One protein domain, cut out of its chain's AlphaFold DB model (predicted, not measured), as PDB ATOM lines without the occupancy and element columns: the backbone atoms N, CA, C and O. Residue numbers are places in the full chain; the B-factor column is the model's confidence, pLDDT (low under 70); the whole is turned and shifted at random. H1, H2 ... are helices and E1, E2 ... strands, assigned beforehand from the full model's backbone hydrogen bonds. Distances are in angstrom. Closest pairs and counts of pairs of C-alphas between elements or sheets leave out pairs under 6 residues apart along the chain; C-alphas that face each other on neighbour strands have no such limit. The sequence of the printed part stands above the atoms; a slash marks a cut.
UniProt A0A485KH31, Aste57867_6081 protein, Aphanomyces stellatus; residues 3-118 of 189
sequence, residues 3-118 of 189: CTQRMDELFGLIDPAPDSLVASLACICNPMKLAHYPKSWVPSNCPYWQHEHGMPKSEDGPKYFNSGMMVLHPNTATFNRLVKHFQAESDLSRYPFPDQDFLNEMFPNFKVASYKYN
ATOM      1  N   CYS A   3      67.604  11.757  51.406       96.75
ATOM      2  CA  CYS A   3      66.429  11.148  50.798       96.75
ATOM      3  C   CYS A   3      65.177  11.685  51.499       96.75
ATOM      4  O   CYS A   3      64.976  11.441  52.684       96.75
ATOM      5  N   THR A   4      64.351  12.430  50.772       95.94
ATOM      6  CA  THR A   4      63.112  13.045  51.268       95.94
ATOM      7  C   THR A   4      61.887  12.187  50.967       95.94
ATOM      8  O   THR A   4      60.838  12.371  51.575       95.94
ATOM      9  N   GLN A   5      62.000  11.262  50.008       96.44
ATOM     10  CA  GLN A   5      60.924  10.379  49.557       96.44
ATOM     11  C   GLN A   5      61.497   9.032  49.079       96.44
ATOM     12  O   GLN A   5      62.677   8.936  48.742       96.44
ATOM     13  N   ARG A   6      60.654   7.992  48.983       97.12
ATOM     14  CA  ARG A   6      61.029   6.678  48.418       97.12
ATOM     15  C   ARG A   6      61.481   6.810  46.961       97.12
ATOM     16  O   ARG A   6      60.803   7.484  46.184       97.12
ATOM     17  N   MET A   7      62.559   6.118  46.588       97.25
ATOM     18  CA  MET A   7      63.142   6.139  45.235       97.25
ATOM     19  C   MET A   7      63.248   4.755  44.574       97.25
ATOM     20  O   MET A   7      63.977   4.613  43.597       97.25
ATOM     21  N   ASP A   8      62.559   3.732  45.082       97.69
ATOM     22  CA  ASP A   8      62.691   2.339  44.620       97.69
ATOM     23  C   ASP A   8      62.458   2.166  43.111       97.69
ATOM     24  O   ASP A   8      63.047   1.289  42.482       97.69
ATOM     25  N   GLU A   9      61.646   3.029  42.493       96.88
ATOM     26  CA  GLU A   9      61.422   2.997  41.050       96.88
ATOM     27  C   GLU A   9      62.692   3.260  40.217       96.88
ATOM     28  O   GLU A   9      62.731   2.900  39.040       96.88
ATOM     29  N   LEU A  10      63.748   3.836  40.810       95.75
ATOM     30  CA  LEU A  10      65.057   4.000  40.167       95.75
ATOM     31  C   LEU A  10      65.660   2.668  39.722       95.75
ATOM     32  O   LEU A  10      66.285   2.608  38.663       95.75
ATOM     33  N   PHE A  11      65.450   1.597  40.492       97.12
ATOM     34  CA  PHE A  11      65.968   0.270  40.154       97.12
ATOM     35  C   PHE A  11      65.292  -0.326  38.915       97.12
ATOM     36  O   PHE A  11      65.858  -1.208  38.282       97.12
ATOM     37  N   GLY A  12      64.118   0.183  38.522       97.31
ATOM     38  CA  GLY A  12      63.468  -0.184  37.263       97.31
ATOM     39  C   GLY A  12      64.052   0.517  36.033       97.31
ATOM     40  O   GLY A  12      63.701   0.162  34.911       97.31
ATOM     41  N   LEU A  13      64.917   1.524  36.214       96.25
ATOM     42  CA  LEU A  13      65.521   2.246  35.096       96.25
ATOM     43  C   LEU A  13      66.739   1.523  34.526       96.25
ATOM     44  O   LEU A  13      66.972   1.637  33.328       96.25
ATOM     45  N   ILE A  14      67.523   0.827  35.348       97.25
ATOM     46  CA  ILE A  14      68.805   0.262  34.916       97.25
ATOM     47  C   ILE A  14      68.618  -0.868  33.897       97.25
ATOM     48  O   ILE A  14      67.765  -1.738  34.058       97.25
ATOM     49  N   ASP A  15      69.435  -0.854  32.846       96.75
ATOM     50  CA  ASP A  15      69.459  -1.935  31.863       96.75
ATOM     51  C   ASP A  15      70.188  -3.167  32.452       96.75
ATOM     52  O   ASP A  15      71.014  -3.036  33.359       96.75
ATOM     53  N   PRO A  16      69.899  -4.398  31.993       96.38
ATOM     54  CA  PRO A  16      70.436  -5.612  32.617       96.38
ATOM     55  C   PRO A  16      71.930  -5.855  32.348       96.38
ATOM     56  O   PRO A  16      72.503  -6.782  32.921       96.38
ATOM     57  N   ALA A  17      72.569  -5.081  31.463       96.56
ATOM     58  CA  ALA A  17      73.979  -5.280  31.143       96.56
ATOM     59  C   ALA A  17      74.870  -4.919  32.354       96.56
ATOM     60  O   ALA A  17      74.635  -3.881  32.976       96.56
ATOM     61  N   PRO A  18      75.906  -5.711  32.697       94.81
ATOM     62  CA  PRO A  18      76.690  -5.516  33.926       94.81
ATOM     63  C   PRO A  18      77.452  -4.189  34.045       94.81
ATOM     64  O   PRO A  18      77.909  -3.833  35.129       94.81
ATOM     65  N   ASP A  19      77.645  -3.484  32.936       94.69
ATOM     66  CA  ASP A  19      78.273  -2.166  32.845       94.69
ATOM     67  C   ASP A  19      77.252  -1.034  32.646       94.69
ATOM     68  O   ASP A  19      77.630   0.094  32.339       94.69
ATOM     69  N   SER A  20      75.962  -1.312  32.849       97.12
ATOM     70  CA  SER A  20      74.916  -0.291  32.831       97.12
ATOM     71  C   SER A  20      75.017   0.620  34.048       97.12
ATOM     72  O   SER A  20      75.273   0.172  35.168       97.12
ATOM     73  N   LEU A  21      74.755   1.904  33.820       98.19
ATOM     74  CA  LEU A  21      74.734   2.927  34.854       98.19
ATOM     75  C   LEU A  21      73.551   3.863  34.626       98.19
ATOM     76  O   LEU A  21      73.280   4.269  33.496       98.19
ATOM     77  N   VAL A  22      72.853   4.212  35.701       98.38
ATOM     78  CA  VAL A  22      71.822   5.253  35.707       98.38
ATOM     79  C   VAL A  22      72.305   6.399  36.578       98.38
ATOM     80  O   VAL A  22      72.692   6.160  37.716       98.38
ATOM     81  N   ALA A  23      72.249   7.630  36.081       98.31
ATOM     82  CA  ALA A  23      72.609   8.821  36.849       98.31
ATOM     83  C   ALA A  23      71.845  10.052  36.354       98.31
ATOM     84  O   ALA A  23      71.344  10.085  35.229       98.31
ATOM     85  N   SER A  24      71.751  11.081  37.191       97.44
ATOM     86  CA  SER A  24      71.204  12.376  36.775       97.44
ATOM     87  C   SER A  24      72.286  13.223  36.105       97.44
ATOM     88  O   SER A  24      73.448  13.196  36.511       97.44
ATOM     89  N   LEU A  25      71.898  14.012  35.103       96.44
ATOM     90  CA  LEU A  25      72.797  14.963  34.443       96.44
ATOM     91  C   LEU A  25      73.384  15.966  35.448       96.44
ATOM     92  O   LEU A  25      72.750  16.316  36.441       96.44
ATOM     93  N   ALA A  26      74.593  16.450  35.190       96.00
ATOM     94  CA  ALA A  26      75.156  17.560  35.943       96.00
ATOM     95  C   ALA A  26      74.723  18.900  35.333       96.00
ATOM     96  O   ALA A  26      74.540  19.040  34.121       96.00
ATOM     97  N   CYS A  27      74.611  19.925  36.178       94.88
ATOM     98  CA  CYS A  27      74.587  21.300  35.693       94.88
ATOM     99  C   CYS A  27      76.003  21.711  35.300       94.88
ATOM    100  O   CYS A  27      76.890  21.777  36.149       94.88
ATOM    101  N   ILE A  28      76.182  22.051  34.027       94.06
ATOM    102  CA  ILE A  28      77.450  22.534  33.476       94.06
ATOM    103  C   ILE A  28      77.353  24.004  33.049       94.06
ATOM    104  O   ILE A  28      77.975  24.421  32.087       94.06
ATOM    105  N   CYS A  29      76.564  24.819  33.757       94.06
ATOM    106  CA  CYS A  29      76.471  26.264  33.498       94.06
ATOM    107  C   CYS A  29      77.660  27.072  34.039       94.06
ATOM    108  O   CYS A  29      77.842  28.212  33.621       94.06
ATOM    109  N   ASN A  30      78.387  26.534  35.030       91.81
ATOM    110  CA  ASN A  30      79.379  27.261  35.836       91.81
ATOM    111  C   ASN A  30      78.890  28.666  36.286       91.81
ATOM    112  O   ASN A  30      79.518  29.679  35.973       91.81
ATOM    113  N   PRO A  31      77.761  28.771  37.020       87.88
ATOM    114  CA  PRO A  31      77.143  30.066  37.331       87.88
ATOM    115  C   PRO A  31      78.039  30.978  38.183       87.88
ATOM    116  O   PRO A  31      77.963  32.199  38.077       87.88
ATOM    117  N   MET A  32      78.920  30.386  38.994       84.94
ATOM    118  CA  MET A  32      79.898  31.094  39.825       84.94
ATOM    119  C   MET A  32      81.162  31.505  39.051       84.94
ATOM    120  O   MET A  32      82.039  32.143  39.628       84.94
ATOM    121  N   LYS A  33      81.269  31.149  37.760       86.88
ATOM    122  CA  LYS A  33      82.415  31.435  36.880       86.88
ATOM    123  C   LYS A  33      83.756  31.015  37.489       86.88
ATOM    124  O   LYS A  33      84.748  31.735  37.403       86.88
ATOM    125  N   LEU A  34      83.783  29.841  38.118       87.19
ATOM    126  CA  LEU A  34      84.989  29.299  38.730       87.19
ATOM    127  C   LEU A  34      86.008  28.980  37.633       87.19
ATOM    128  O   LEU A  34      85.708  28.229  36.706       87.19
ATOM    129  N   ALA A  35      87.205  29.562  37.731       89.31
ATOM    130  CA  ALA A  35      88.213  29.507  36.669       89.31
ATOM    131  C   ALA A  35      88.766  28.096  36.403       89.31
ATOM    132  O   ALA A  35      89.240  27.824  35.304       89.31
ATOM    133  N   HIS A  36      88.705  27.211  37.399       86.56
ATOM    134  CA  HIS A  36      89.162  25.826  37.285       86.56
ATOM    135  C   HIS A  36      88.121  24.893  36.643       86.56
ATOM    136  O   HIS A  36      88.435  23.743  36.361       86.56
ATOM    137  N   TYR A  37      86.889  25.360  36.407       90.38
ATOM    138  CA  TYR A  37      85.880  24.572  35.697       90.38
ATOM    139  C   TYR A  37      86.167  24.598  34.185       90.38
ATOM    140  O   TYR A  37      86.671  25.608  33.677       90.38
ATOM    141  N   PRO A  38      85.823  23.539  33.431       90.38
ATOM    142  CA  PRO A  38      86.057  23.508  31.992       90.38
ATOM    143  C   PRO A  38      85.406  24.692  31.267       90.38
ATOM    144  O   PRO A  38      84.266  25.061  31.539       90.38
ATOM    145  N   LYS A  39      86.100  25.267  30.275       90.38
ATOM    146  CA  LYS A  39      85.589  26.415  29.493       90.38
ATOM    147  C   LYS A  39      84.308  26.102  28.716       90.38
ATOM    148  O   LYS A  39      83.565  27.014  28.372       90.38
ATOM    149  N   SER A  40      84.065  24.825  28.422       89.94
ATOM    150  CA  SER A  40      82.839  24.340  27.786       89.94
ATOM    151  C   SER A  40      81.632  24.347  28.726       89.94
ATOM    152  O   SER A  40      80.512  24.151  28.259       89.94
ATOM    153  N   TRP A  41      81.825  24.564  30.029       91.94
ATOM    154  CA  TRP A  41      80.734  24.657  30.989       91.94
ATOM    155  C   TRP A  41      80.116  26.050  30.920       91.94
ATOM    156  O   TRP A  41      80.485  26.969  31.651       91.94
ATOM    157  N   VAL A  42      79.180  26.186  29.986       91.69
ATOM    158  CA  VAL A  42      78.410  27.396  29.711       91.69
ATOM    159  C   VAL A  42      76.925  27.049  29.570       91.69
ATOM    160  O   VAL A  42      76.595  25.918  29.204       91.69
ATOM    161  N   PRO A  43      76.008  28.007  29.804       91.62
ATOM    162  CA  PRO A  43      74.567  27.762  29.730       91.62
ATOM    163  C   PRO A  43      74.100  27.087  28.436       91.62
ATOM    164  O   PRO A  43      73.331  26.136  28.496       91.62
ATOM    165  N   SER A  44      74.632  27.481  27.276       89.31
ATOM    166  CA  SER A  44      74.254  26.892  25.982       89.31
ATOM    167  C   SER A  44      74.540  25.389  25.867       89.31
ATOM    168  O   SER A  44      73.886  24.715  25.074       89.31
ATOM    169  N   ASN A  45      75.480  24.860  26.657       90.38
ATOM    170  CA  ASN A  45      75.822  23.436  26.693       90.38
ATOM    171  C   ASN A  45      75.092  22.684  27.816       90.38
ATOM    172  O   ASN A  45      75.117  21.458  27.848       90.38
ATOM    173  N   CYS A  46      74.455  23.392  28.751       92.62
ATOM    174  CA  CYS A  46      73.822  22.774  29.906       92.62
ATOM    175  C   CYS A  46      72.441  22.200  29.544       92.62
ATOM    176  O   CYS A  46      71.570  22.954  29.099       92.62
ATOM    177  N   PRO A  47      72.176  20.910  29.822       91.62
ATOM    178  CA  PRO A  47      70.895  20.288  29.490       91.62
ATOM    179  C   PRO A  47      69.715  20.915  30.247       91.62
ATOM    180  O   PRO A  47      68.610  20.996  29.714       91.62
ATOM    181  N   TYR A  48      69.941  21.400  31.472       93.38
ATOM    182  CA  TYR A  48      68.913  22.097  32.247       93.38
ATOM    183  C   TYR A  48      68.571  23.460  31.654       93.38
ATOM    184  O   TYR A  48      67.396  23.789  31.515       93.38
ATOM    185  N   TRP A  49      69.583  24.227  31.238       93.00
ATOM    186  CA  TRP A  49      69.360  25.521  30.600       93.00
ATOM    187  C   TRP A  49      68.628  25.353  29.265       93.00
ATOM    188  O   TRP A  49      67.652  26.051  29.006       93.00
ATOM    189  N   GLN A  50      69.062  24.389  28.447       90.88
ATOM    190  CA  GLN A  50      68.416  24.056  27.178       90.88
ATOM    191  C   GLN A  50      66.935  23.711  27.372       90.88
ATOM    192  O   GLN A  50      66.090  24.238  26.653       90.88
ATOM    193  N   HIS A  51      66.615  22.892  28.381       89.50
ATOM    194  CA  HIS A  51      65.237  22.554  28.732       89.50
ATOM    195  C   HIS A  51      64.400  23.789  29.102       89.50
ATOM    196  O   HIS A  51      63.312  23.969  28.561       89.50
ATOM    197  N   GLU A  52      64.904  24.664  29.979       91.56
ATOM    198  CA  GLU A  52      64.192  25.888  30.391       91.56
ATOM    199  C   GLU A  52      63.930  26.856  29.231       91.56
ATOM    200  O   GLU A  52      62.946  27.591  29.254       91.56
ATOM    201  N   HIS A  53      64.787  26.845  28.209       91.00
ATOM    202  CA  HIS A  53      64.709  27.760  27.066       91.00
ATOM    203  C   HIS A  53      64.099  27.107  25.818       91.00
ATOM    204  O   HIS A  53      64.184  27.670  24.728       91.00
ATOM    205  N   GLY A  54      63.490  25.921  25.953       88.31
ATOM    206  CA  GLY A  54      62.820  25.226  24.849       88.31
ATOM    207  C   GLY A  54      63.758  24.816  23.709       88.31
ATOM    208  O   GLY A  54      63.309  24.615  22.581       88.31
ATOM    209  N   MET A  55      65.058  24.705  23.983       83.38
ATOM    210  CA  MET A  55      66.028  24.238  23.002       83.38
ATOM    211  C   MET A  55      65.813  22.742  22.747       83.38
ATOM    212  O   MET A  55      65.529  21.991  23.688       83.38
ATOM    213  N   PRO A  56      65.966  22.271  21.495       73.38
ATOM    214  CA  PRO A  56      65.922  20.846  21.217       73.38
ATOM    215  C   PRO A  56      66.979  20.134  22.061       73.38
ATOM    216  O   PRO A  56      68.092  20.640  22.232       73.38
ATOM    217  N   LYS A  57      66.633  18.950  22.585       64.38
ATOM    218  CA  LYS A  57      67.623  18.071  23.211       64.38
ATOM    219  C   LYS A  57      68.710  17.826  22.173       64.38
ATOM    220  O   LYS A  57      68.440  17.225  21.138       64.38
ATOM    221  N   SER A  58      69.908  18.337  22.429       60.53
ATOM    222  CA  SER A  58      71.042  18.060  21.563       60.53
ATOM    223  C   SER A  58      71.353  16.570  21.692       60.53
ATOM    224  O   SER A  58      71.808  16.130  22.746       60.53
ATOM    225  N   GLU A  59      71.053  15.785  20.654       55.16
ATOM    226  CA  GLU A  59      71.456  14.371  20.613       55.16
ATOM    227  C   GLU A  59      72.991  14.240  20.641       55.16
ATOM    228  O   GLU A  59      73.511  13.279  21.204       55.16
ATOM    229  N   ASP A  60      73.687  15.272  20.147       53.56
ATOM    230  CA  ASP A  60      75.149  15.406  20.089       53.56
ATOM    231  C   ASP A  60      75.767  16.137  21.300       53.56
ATOM    232  O   ASP A  60      76.981  16.342  21.366       53.56
ATOM    233  N   GLY A  61      74.950  16.581  22.259       55.50
ATOM    234  CA  GLY A  61      75.428  17.311  23.429       55.50
ATOM    235  C   GLY A  61      76.187  16.373  24.372       55.50
ATOM    236  O   GLY A  61      75.743  15.240  24.573       55.50
ATOM    237  N   PRO A  62      77.303  16.806  24.990       61.22
ATOM    238  CA  PRO A  62      78.037  15.957  25.918       61.22
ATOM    239  C   PRO A  62      77.124  15.566  27.083       61.22
ATOM    240  O   PRO A  62      76.732  16.399  27.905       61.22
ATOM    241  N   LYS A  63      76.771  14.281  27.150       83.19
ATOM    242  CA  LYS A  63      76.074  13.717  28.302       83.19
ATOM    243  C   LYS A  63      77.096  13.606  29.422       83.19
ATOM    244  O   LYS A  63      77.988  12.771  29.366       83.19
ATOM    245  N   TYR A  64      76.967  14.482  30.408       94.62
ATOM    246  CA  TYR A  64      77.846  14.527  31.564       94.62
ATOM    247  C   TYR A  64      76.994  14.448  32.834       94.62
ATOM    248  O   TYR A  64      76.161  15.326  33.085       94.62
ATOM    249  N   PHE A  65      77.121  13.360  33.591       97.38
ATOM    250  CA  PHE A  65      76.335  13.111  34.800       97.38
ATOM    251  C   PHE A  65      77.031  13.586  36.067       97.38
ATOM    252  O   PHE A  65      78.256  13.680  36.127       97.38
ATOM    253  N   ASN A  66      76.232  13.847  37.103       97.75
ATOM    254  CA  ASN A  66      76.746  14.059  38.446       97.75
ATOM    255  C   ASN A  66      76.897  12.723  39.180       97.75
ATOM    256  O   ASN A  66      75.924  11.981  39.304       97.75
ATOM    257  N   SER A  67      78.088  12.438  39.705       97.75
ATOM    258  CA  SER A  67      78.421  11.160  40.359       97.75
ATOM    259  C   SER A  67      77.835  10.991  41.766       97.75
ATOM    260  O   SER A  67      77.995   9.937  42.375       97.75
ATOM    261  N   GLY A  68      77.118  11.991  42.292       96.94
ATOM    262  CA  GLY A  68      76.546  11.941  43.638       96.94
ATOM    263  C   GLY A  68      75.495  10.852  43.850       96.94
ATOM    264  O   GLY A  68      75.324  10.385  44.970       96.94
ATOM    265  N   MET A  69      74.795  10.435  42.792       97.38
ATOM    266  CA  MET A  69      73.811   9.353  42.840       97.38
ATOM    267  C   MET A  69      73.880   8.551  41.549       97.38
ATOM    268  O   MET A  69      73.791   9.115  40.456       97.38
ATOM    269  N   MET A  70      74.018   7.234  41.697       97.81
ATOM    270  CA  MET A  70      74.083   6.292  40.590       97.81
ATOM    271  C   MET A  70      73.351   4.995  40.949       97.81
ATOM    272  O   MET A  70      73.394   4.555  42.099       97.81
ATOM    273  N   VAL A  71      72.737   4.353  39.955       98.38
ATOM    274  CA  VAL A  71      72.315   2.943  40.022       98.38
ATOM    275  C   VAL A  71      73.243   2.147  39.116       98.38
ATOM    276  O   VAL A  71      73.438   2.527  37.961       98.38
ATOM    277  N   LEU A  72      73.816   1.059  39.628       97.94
ATOM    278  CA  LEU A  72      74.746   0.192  38.904       97.94
ATOM    279  C   LEU A  72      74.581  -1.265  39.337       97.94
ATOM    280  O   LEU A  72      74.023  -1.543  40.400       97.94
ATOM    281  N   HIS A  73      75.124  -2.187  38.544       97.62
ATOM    282  CA  HIS A  73      75.273  -3.586  38.941       97.62
ATOM    283  C   HIS A  73      76.631  -3.801  39.615       97.62
ATOM    284  O   HIS A  73      77.666  -3.540  38.993       97.62
ATOM    285  N   PRO A  74      76.682  -4.317  40.855       97.56
ATOM    286  CA  PRO A  74      77.933  -4.800  41.424       97.56
ATOM    287  C   PRO A  74      78.504  -5.920  40.545       97.56
ATOM    288  O   PRO A  74      77.905  -6.985  40.399       97.56
ATOM    289  N   ASN A  75      79.660  -5.678  39.930       97.75
ATOM    290  CA  ASN A  75      80.275  -6.628  39.014       97.75
ATOM    291  C   ASN A  75      81.805  -6.554  39.083       97.75
ATOM    292  O   ASN A  75      82.407  -5.515  38.808       97.75
ATOM    293  N   THR A  76      82.444  -7.679  39.410       98.25
ATOM    294  CA  THR A  76      83.904  -7.762  39.567       98.25
ATOM    295  C   THR A  76      84.659  -7.470  38.270       98.25
ATOM    296  O   THR A  76      85.724  -6.861  38.310       98.25
ATOM    297  N   ALA A  77      84.126  -7.866  37.109       98.19
ATOM    298  CA  ALA A  77      84.770  -7.585  35.827       98.19
ATOM    299  C   ALA A  77      84.733  -6.082  35.506       98.19
ATOM    300  O   ALA A  77      85.754  -5.522  35.103       98.19
ATOM    301  N   THR A  78      83.602  -5.415  35.763       97.94
ATOM    302  CA  THR A  78      83.483  -3.953  35.677       97.94
ATOM    303  C   THR A  78      84.467  -3.279  36.631       97.94
ATOM    304  O   THR A  78      85.256  -2.452  36.185       97.94
ATOM    305  N   PHE A  79      84.509  -3.679  37.906       98.12
ATOM    306  CA  PHE A  79      85.456  -3.135  38.886       98.12
ATOM    307  C   PHE A  79      86.919  -3.278  38.437       98.12
ATOM    308  O   PHE A  79      87.648  -2.291  38.386       98.12
ATOM    309  N   ASN A  80      87.339  -4.478  38.029       98.50
ATOM    310  CA  ASN A  80      88.707  -4.726  37.567       98.50
ATOM    311  C   ASN A  80      89.056  -3.901  36.321       98.50
ATOM    312  O   ASN A  80      90.183  -3.422  36.197       98.50
ATOM    313  N   ARG A  81      88.100  -3.703  35.401       97.94
ATOM    314  CA  ARG A  81      88.271  -2.831  34.232       97.94
ATOM    315  C   ARG A  81      88.498  -1.377  34.647       97.94
ATOM    316  O   ARG A  81      89.406  -0.753  34.101       97.94
ATOM    317  N   LEU A  82      87.714  -0.866  35.600       97.94
ATOM    318  CA  LEU A  82      87.866   0.491  36.139       97.94
ATOM    319  C   LEU A  82      89.230   0.661  36.816       97.94
ATOM    320  O   LEU A  82      89.970   1.572  36.463       97.94
ATOM    321  N   VAL A  83      89.609  -0.254  37.715       98.19
ATOM    322  CA  VAL A  83      90.911  -0.216  38.404       98.19
ATOM    323  C   VAL A  83      92.065  -0.256  37.407       98.19
ATOM    324  O   VAL A  83      92.993   0.538  37.521       98.19
ATOM    325  N   LYS A  84      91.995  -1.128  36.394       98.19
ATOM    326  CA  LYS A  84      93.020  -1.206  35.348       98.19
ATOM    327  C   LYS A  84      93.147   0.104  34.566       98.19
ATOM    328  O   LYS A  84      94.267   0.516  34.287       98.19
ATOM    329  N   HIS A  85      92.029   0.742  34.205       96.88
ATOM    330  CA  HIS A  85      92.052   2.047  33.534       96.88
ATOM    331  C   HIS A  85      92.658   3.124  34.434       96.88
ATOM    332  O   HIS A  85      93.541   3.853  34.002       96.88
ATOM    333  N   PHE A  86      92.238   3.170  35.698       96.50
ATOM    334  CA  PHE A  86      92.743   4.130  36.672       96.50
ATOM    335  C   PHE A  86      94.254   3.978  36.911       96.50
ATOM    336  O   PHE A  86      94.978   4.963  36.932       96.50
ATOM    337  N   GLN A  87      94.756   2.746  37.031       96.88
ATOM    338  CA  GLN A  87      96.188   2.464  37.207       96.88
ATOM    339  C   GLN A  87      97.031   2.745  35.958       96.88
ATOM    340  O   GLN A  87      98.242   2.917  36.071       96.88
ATOM    341  N   ALA A  88      96.414   2.745  34.775       96.94
ATOM    342  CA  ALA A  88      97.078   3.086  33.523       96.94
ATOM    343  C   ALA A  88      97.111   4.602  33.263       96.94
ATOM    344  O   ALA A  88      97.798   5.033  32.338       96.94
ATOM    345  N   GLU A  89      96.383   5.403  34.049       96.00
ATOM    346  CA  GLU A  89      96.367   6.854  33.910       96.00
ATOM    347  C   GLU A  89      97.695   7.460  34.376       96.00
ATOM    348  O   GLU A  89      98.142   7.250  35.504       96.00
ATOM    349  N   SER A  90      98.320   8.235  33.492       96.00
ATOM    350  CA  SER A  90      99.605   8.886  33.752       96.00
ATOM    351  C   SER A  90      99.459  10.287  34.346       96.00
ATOM    352  O   SER A  90     100.389  10.769  34.991       96.00
ATOM    353  N   ASP A  91      98.303  10.926  34.152       95.81
ATOM    354  CA  ASP A  91      98.014  12.270  34.641       95.81
ATOM    355  C   ASP A  91      96.619  12.339  35.274       95.81
ATOM    356  O   ASP A  91      95.613  12.578  34.610       95.81
ATOM    357  N   LEU A  92      96.557  12.174  36.597       93.00
ATOM    358  CA  LEU A  92      95.306  12.315  37.351       93.00
ATOM    359  C   LEU A  92      94.844  13.775  37.485       93.00
ATOM    360  O   LEU A  92      93.693  14.010  37.845       93.00
ATOM    361  N   SER A  93      95.699  14.764  37.190       93.06
ATOM    362  CA  SER A  93      95.333  16.184  37.300       93.06
ATOM    363  C   SER A  93      94.332  16.624  36.229       93.06
ATOM    364  O   SER A  93      93.649  17.636  36.400       93.06
ATOM    365  N   ARG A  94      94.174  15.827  35.162       92.44
ATOM    366  CA  ARG A  94      93.175  16.048  34.110       92.44
ATOM    367  C   ARG A  94      91.728  15.852  34.568       92.44
ATOM    368  O   ARG A  94      90.823  16.191  33.812       92.44
ATOM    369  N   TYR A  95      91.520  15.309  35.769       94.25
ATOM    370  CA  TYR A  95      90.211  15.120  36.387       94.25
ATOM    371  C   TYR A  95      89.965  16.171  37.483       94.25
ATOM    372  O   TYR A  95      90.119  15.869  38.671       94.25
ATOM    373  N   PRO A  96      89.592  17.420  37.133       91.62
ATOM    374  CA  PRO A  96      89.242  18.438  38.125       91.62
ATOM    375  C   PRO A  96      88.065  18.020  39.021       91.62
ATOM    376  O   PRO A  96      87.959  18.509  40.146       91.62
ATOM    377  N   PHE A  97      87.207  17.108  38.552       93.81
ATOM    378  CA  PHE A  97      86.177  16.431  39.335       93.81
ATOM    379  C   PHE A  97      86.505  14.930  39.384       93.81
ATOM    380  O   PHE A  97      86.030  14.183  38.531       93.81
ATOM    381  N   PRO A  98      87.316  14.468  40.356       93.75
ATOM    382  CA  PRO A  98      88.060  13.211  40.246       93.75
ATOM    383  C   PRO A  98      87.216  11.985  39.887       93.75
ATOM    384  O   PRO A  98      87.457  11.328  38.878       93.75
ATOM    385  N   ASP A  99      86.207  11.677  40.700       96.12
ATOM    386  CA  ASP A  99      85.323  10.535  40.486       96.12
ATOM    387  C   ASP A  99      84.334  10.788  39.342       96.12
ATOM    388  O   ASP A  99      84.069   9.894  38.543       96.12
ATOM    389  N   GLN A 100      83.813  12.009  39.226       97.06
ATOM    390  CA  GLN A 100      82.804  12.354  38.230       97.06
ATOM    391  C   GLN A 100      83.355  12.299  36.804       97.06
ATOM    392  O   GLN A 100      82.728  11.692  35.940       97.06
ATOM    393  N   ASP A 101      84.517  12.898  36.553       96.38
ATOM    394  CA  ASP A 101      85.146  12.904  35.233       96.38
ATOM    395  C   ASP A 101      85.536  11.485  34.819       96.38
ATOM    396  O   ASP A 101      85.147  11.028  33.743       96.38
ATOM    397  N   PHE A 102      86.207  10.751  35.713       97.44
ATOM    398  CA  PHE A 102      86.596   9.365  35.462       97.44
ATOM    399  C   PHE A 102      85.382   8.480  35.146       97.44
ATOM    400  O   PHE A 102      85.378   7.739  34.165       97.44
ATOM    401  N   LEU A 103      84.314   8.559  35.943       97.69
ATOM    402  CA  LEU A 103      83.131   7.730  35.722       97.69
ATOM    403  C   LEU A 103      82.360   8.134  34.455       97.69
ATOM    404  O   LEU A 103      81.814   7.256  33.789       97.69
ATOM    405  N   ASN A 104      82.348   9.413  34.072       97.06
ATOM    406  CA  ASN A 104      81.761   9.839  32.798       97.06
ATOM    407  C   ASN A 104      82.517   9.268  31.589       97.06
ATOM    408  O   ASN A 104      81.884   8.861  30.617       97.06
ATOM    409  N   GLU A 105      83.847   9.159  31.660       95.62
ATOM    410  CA  GLU A 105      84.640   8.485  30.623       95.62
ATOM    411  C   GLU A 105      84.386   6.978  30.579       95.62
ATOM    412  O   GLU A 105      84.325   6.380  29.503       95.62
ATOM    413  N   MET A 106      84.209   6.351  31.743       96.75
ATOM    414  CA  MET A 106      84.047   4.902  31.827       96.75
ATOM    415  C   MET A 106      82.632   4.402  31.504       96.75
ATOM    416  O   MET A 106      82.476   3.217  31.173       96.75
ATOM    417  N   PHE A 107      81.631   5.284  31.585       96.81
ATOM    418  CA  PHE A 107      80.213   5.006  31.343       96.81
ATOM    419  C   PHE A 107      79.568   6.039  30.391       96.81
ATOM    420  O   PHE A 107      78.574   6.675  30.750       96.81
ATOM    421  N   PRO A 108      80.062   6.189  29.147       93.81
ATOM    422  CA  PRO A 108      79.573   7.218  28.218       93.81
ATOM    423  C   PRO A 108      78.119   6.991  27.767       93.81
ATOM    424  O   PRO A 108      77.436   7.919  27.342       93.81
ATOM    425  N   ASN A 109      77.630   5.752  27.887       92.94
ATOM    426  CA  ASN A 109      76.286   5.333  27.486       92.94
ATOM    427  C   ASN A 109      75.320   5.207  28.677       92.94
ATOM    428  O   ASN A 109      74.366   4.433  28.612       92.94
ATOM    429  N   PHE A 110      75.571   5.918  29.779       95.62
ATOM    430  CA  PHE A 110      74.683   5.884  30.938       95.62
ATOM    431  C   PHE A 110      73.251   6.320  30.584       95.62
ATOM    432  O   PHE A 110      72.995   7.119  29.674       95.62
ATOM    433  N   LYS A 111      72.295   5.824  31.363       95.94
ATOM    434  CA  LYS A 111      70.887   6.188  31.256       95.94
ATOM    435  C   LYS A 111      70.574   7.365  32.168       95.94
ATOM    436  O   LYS A 111      70.913   7.372  33.351       95.94
ATOM    437  N   VAL A 112      69.898   8.367  31.619       95.81
ATOM    438  CA  VAL A 112      69.592   9.598  32.351       95.81
ATOM    439  C   VAL A 112      68.401   9.382  33.287       95.81
ATOM    440  O   VAL A 112      67.285   9.122  32.837       95.81
ATOM    441  N   ALA A 113      68.624   9.554  34.589       97.19
ATOM    442  CA  ALA A 113      67.569   9.727  35.580       97.19
ATOM    443  C   ALA A 113      67.148  11.201  35.690       97.19
ATOM    444  O   ALA A 113      67.932  12.122  35.452       97.19
ATOM    445  N   SER A 114      65.902  11.433  36.110       96.62
ATOM    446  CA  SER A 114      65.427  12.783  36.436       96.62
ATOM    447  C   SER A 114      66.299  13.433  37.519       96.62
ATOM    448  O   SER A 114      66.825  12.750  38.401       96.62
ATOM    449  N   TYR A 115      66.431  14.761  37.487       97.25
ATOM    450  CA  TYR A 115      67.195  15.512  38.489       97.25
ATOM    451  C   TYR A 115      66.651  15.315  39.911       97.25
ATOM    452  O   TYR A 115      67.407  15.424  40.867       97.25
ATOM    453  N   LYS A 116      65.362  14.980  40.064       97.88
ATOM    454  CA  LYS A 116      64.713  14.816  41.374       97.88
ATOM    455  C   LYS A 116      65.352  13.739  42.259       97.88
ATOM    456  O   LYS A 116      65.187  13.772  43.476       97.88
ATOM    457  N   TYR A 117      66.069  12.794  41.650       98.44
ATOM    458  CA  TYR A 117      66.795  11.718  42.332       98.44
ATOM    459  C   TYR A 117      68.221  12.116  42.757       98.44
ATOM    460  O   TYR A 117      68.862  11.417  43.538       98.44
ATOM    461  N   ASN A 118      68.727  13.237  42.247       98.38
ATOM    462  CA  ASN A 118      70.021  13.816  42.596       98.38
ATOM    463  C   ASN A 118      69.926  15.344  42.505       98.38
ATOM    464  O   ASN A 118      70.559  15.987  41.664       98.38
TER     465      ASN A 118
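Overview. This is residues 3 to 118 of the 189 residues of the protein "Aste57867_6081 protein" of Aphanomyces stellatus (UniProt A0A485KH31). A small sheet of three strands lies at the middle, with four separate helices spread round it: H1 and H4 graze the sheet, which lies between them, H3 lies beyond H4, and H2 lies with the long loop of residues 26 to 46 toward the other end. The strand E2 bends sharply in its course. The printed part has 116 residues, with four named helices and three named strands in the order H1 E1 H2 E2 H3 H4 E3; the sheet runs E2 E1 E3 and is mixed. The class is mixed, helices and strands, though under half of the residues are in named elements. The whole is compact, with a radius of gyration of the C-alphas of 15.3 A and spans of 42 by 39 by 29 A.

Arrangement. In the sheet, E1, residues 21 to 25, is the inner strand. E2, residues 65 to 72, is its antiparallel neighbour, with N 22 and O 71 at 2.9 A and N 66 and O 24 at 2.9 A within hydrogen-bond range. E2 bends by 101 degrees at residue 68. E3, residues 111 to 113, is the parallel neighbour of E1, at 51 degrees, with N 111 and O 21 at 2.8 A. H4, residues 98 to 106, only grazes the sheet; its closest C-alphas to E2 are those of Gln 100 and Ser 67, 5.0 A apart. H1, residues 8 to 12, also only grazes the sheet, with residues 10 to 12; the closest C-alphas of H1 and E2 are those of Phe 11 and Val 71, 6.9 A apart. H3, residues 76 to 88, is not on the sheet. H3 and H4 are close but not clearly touching, the C-alphas of Leu 82 and Met 106 being 7.3 A apart. They run opposite ways at a steep tilt of 66 degrees. H2, residues 47 to 52, is not on the sheet; H2 and H3 are apart. Each O i to N i+4 pair is within hydrogen-bond range in H2, H3 and H4; in H1 it is 0 of 1, beside 2 of 2 O i to N i+3 pairs.

Along the chain. E1 begins at C-alpha 21, (74.734, 2.927, 34.854), and is 12.2 A long, E2 is 13.6 A and E3 6.5 A. H3 is 18.1 A long and begins at C-alpha 76, (83.904, -7.762, 39.567). H4 measures 12.5 A, H2 8.8 A and H1 7.8 A. E3 ends at C-alpha 113, (67.569, 9.727, 35.580).

Size, cuts and confidence. The two C-alphas farthest apart are those of His 53 and Thr 76, 42.3 A. The printed part has no cut. The links E1 to H2, 21 residues, and H2 to E2, 12 residues, are long. The mean pLDDT of the printed part is 92.7; residues 57 to 62 are under 70.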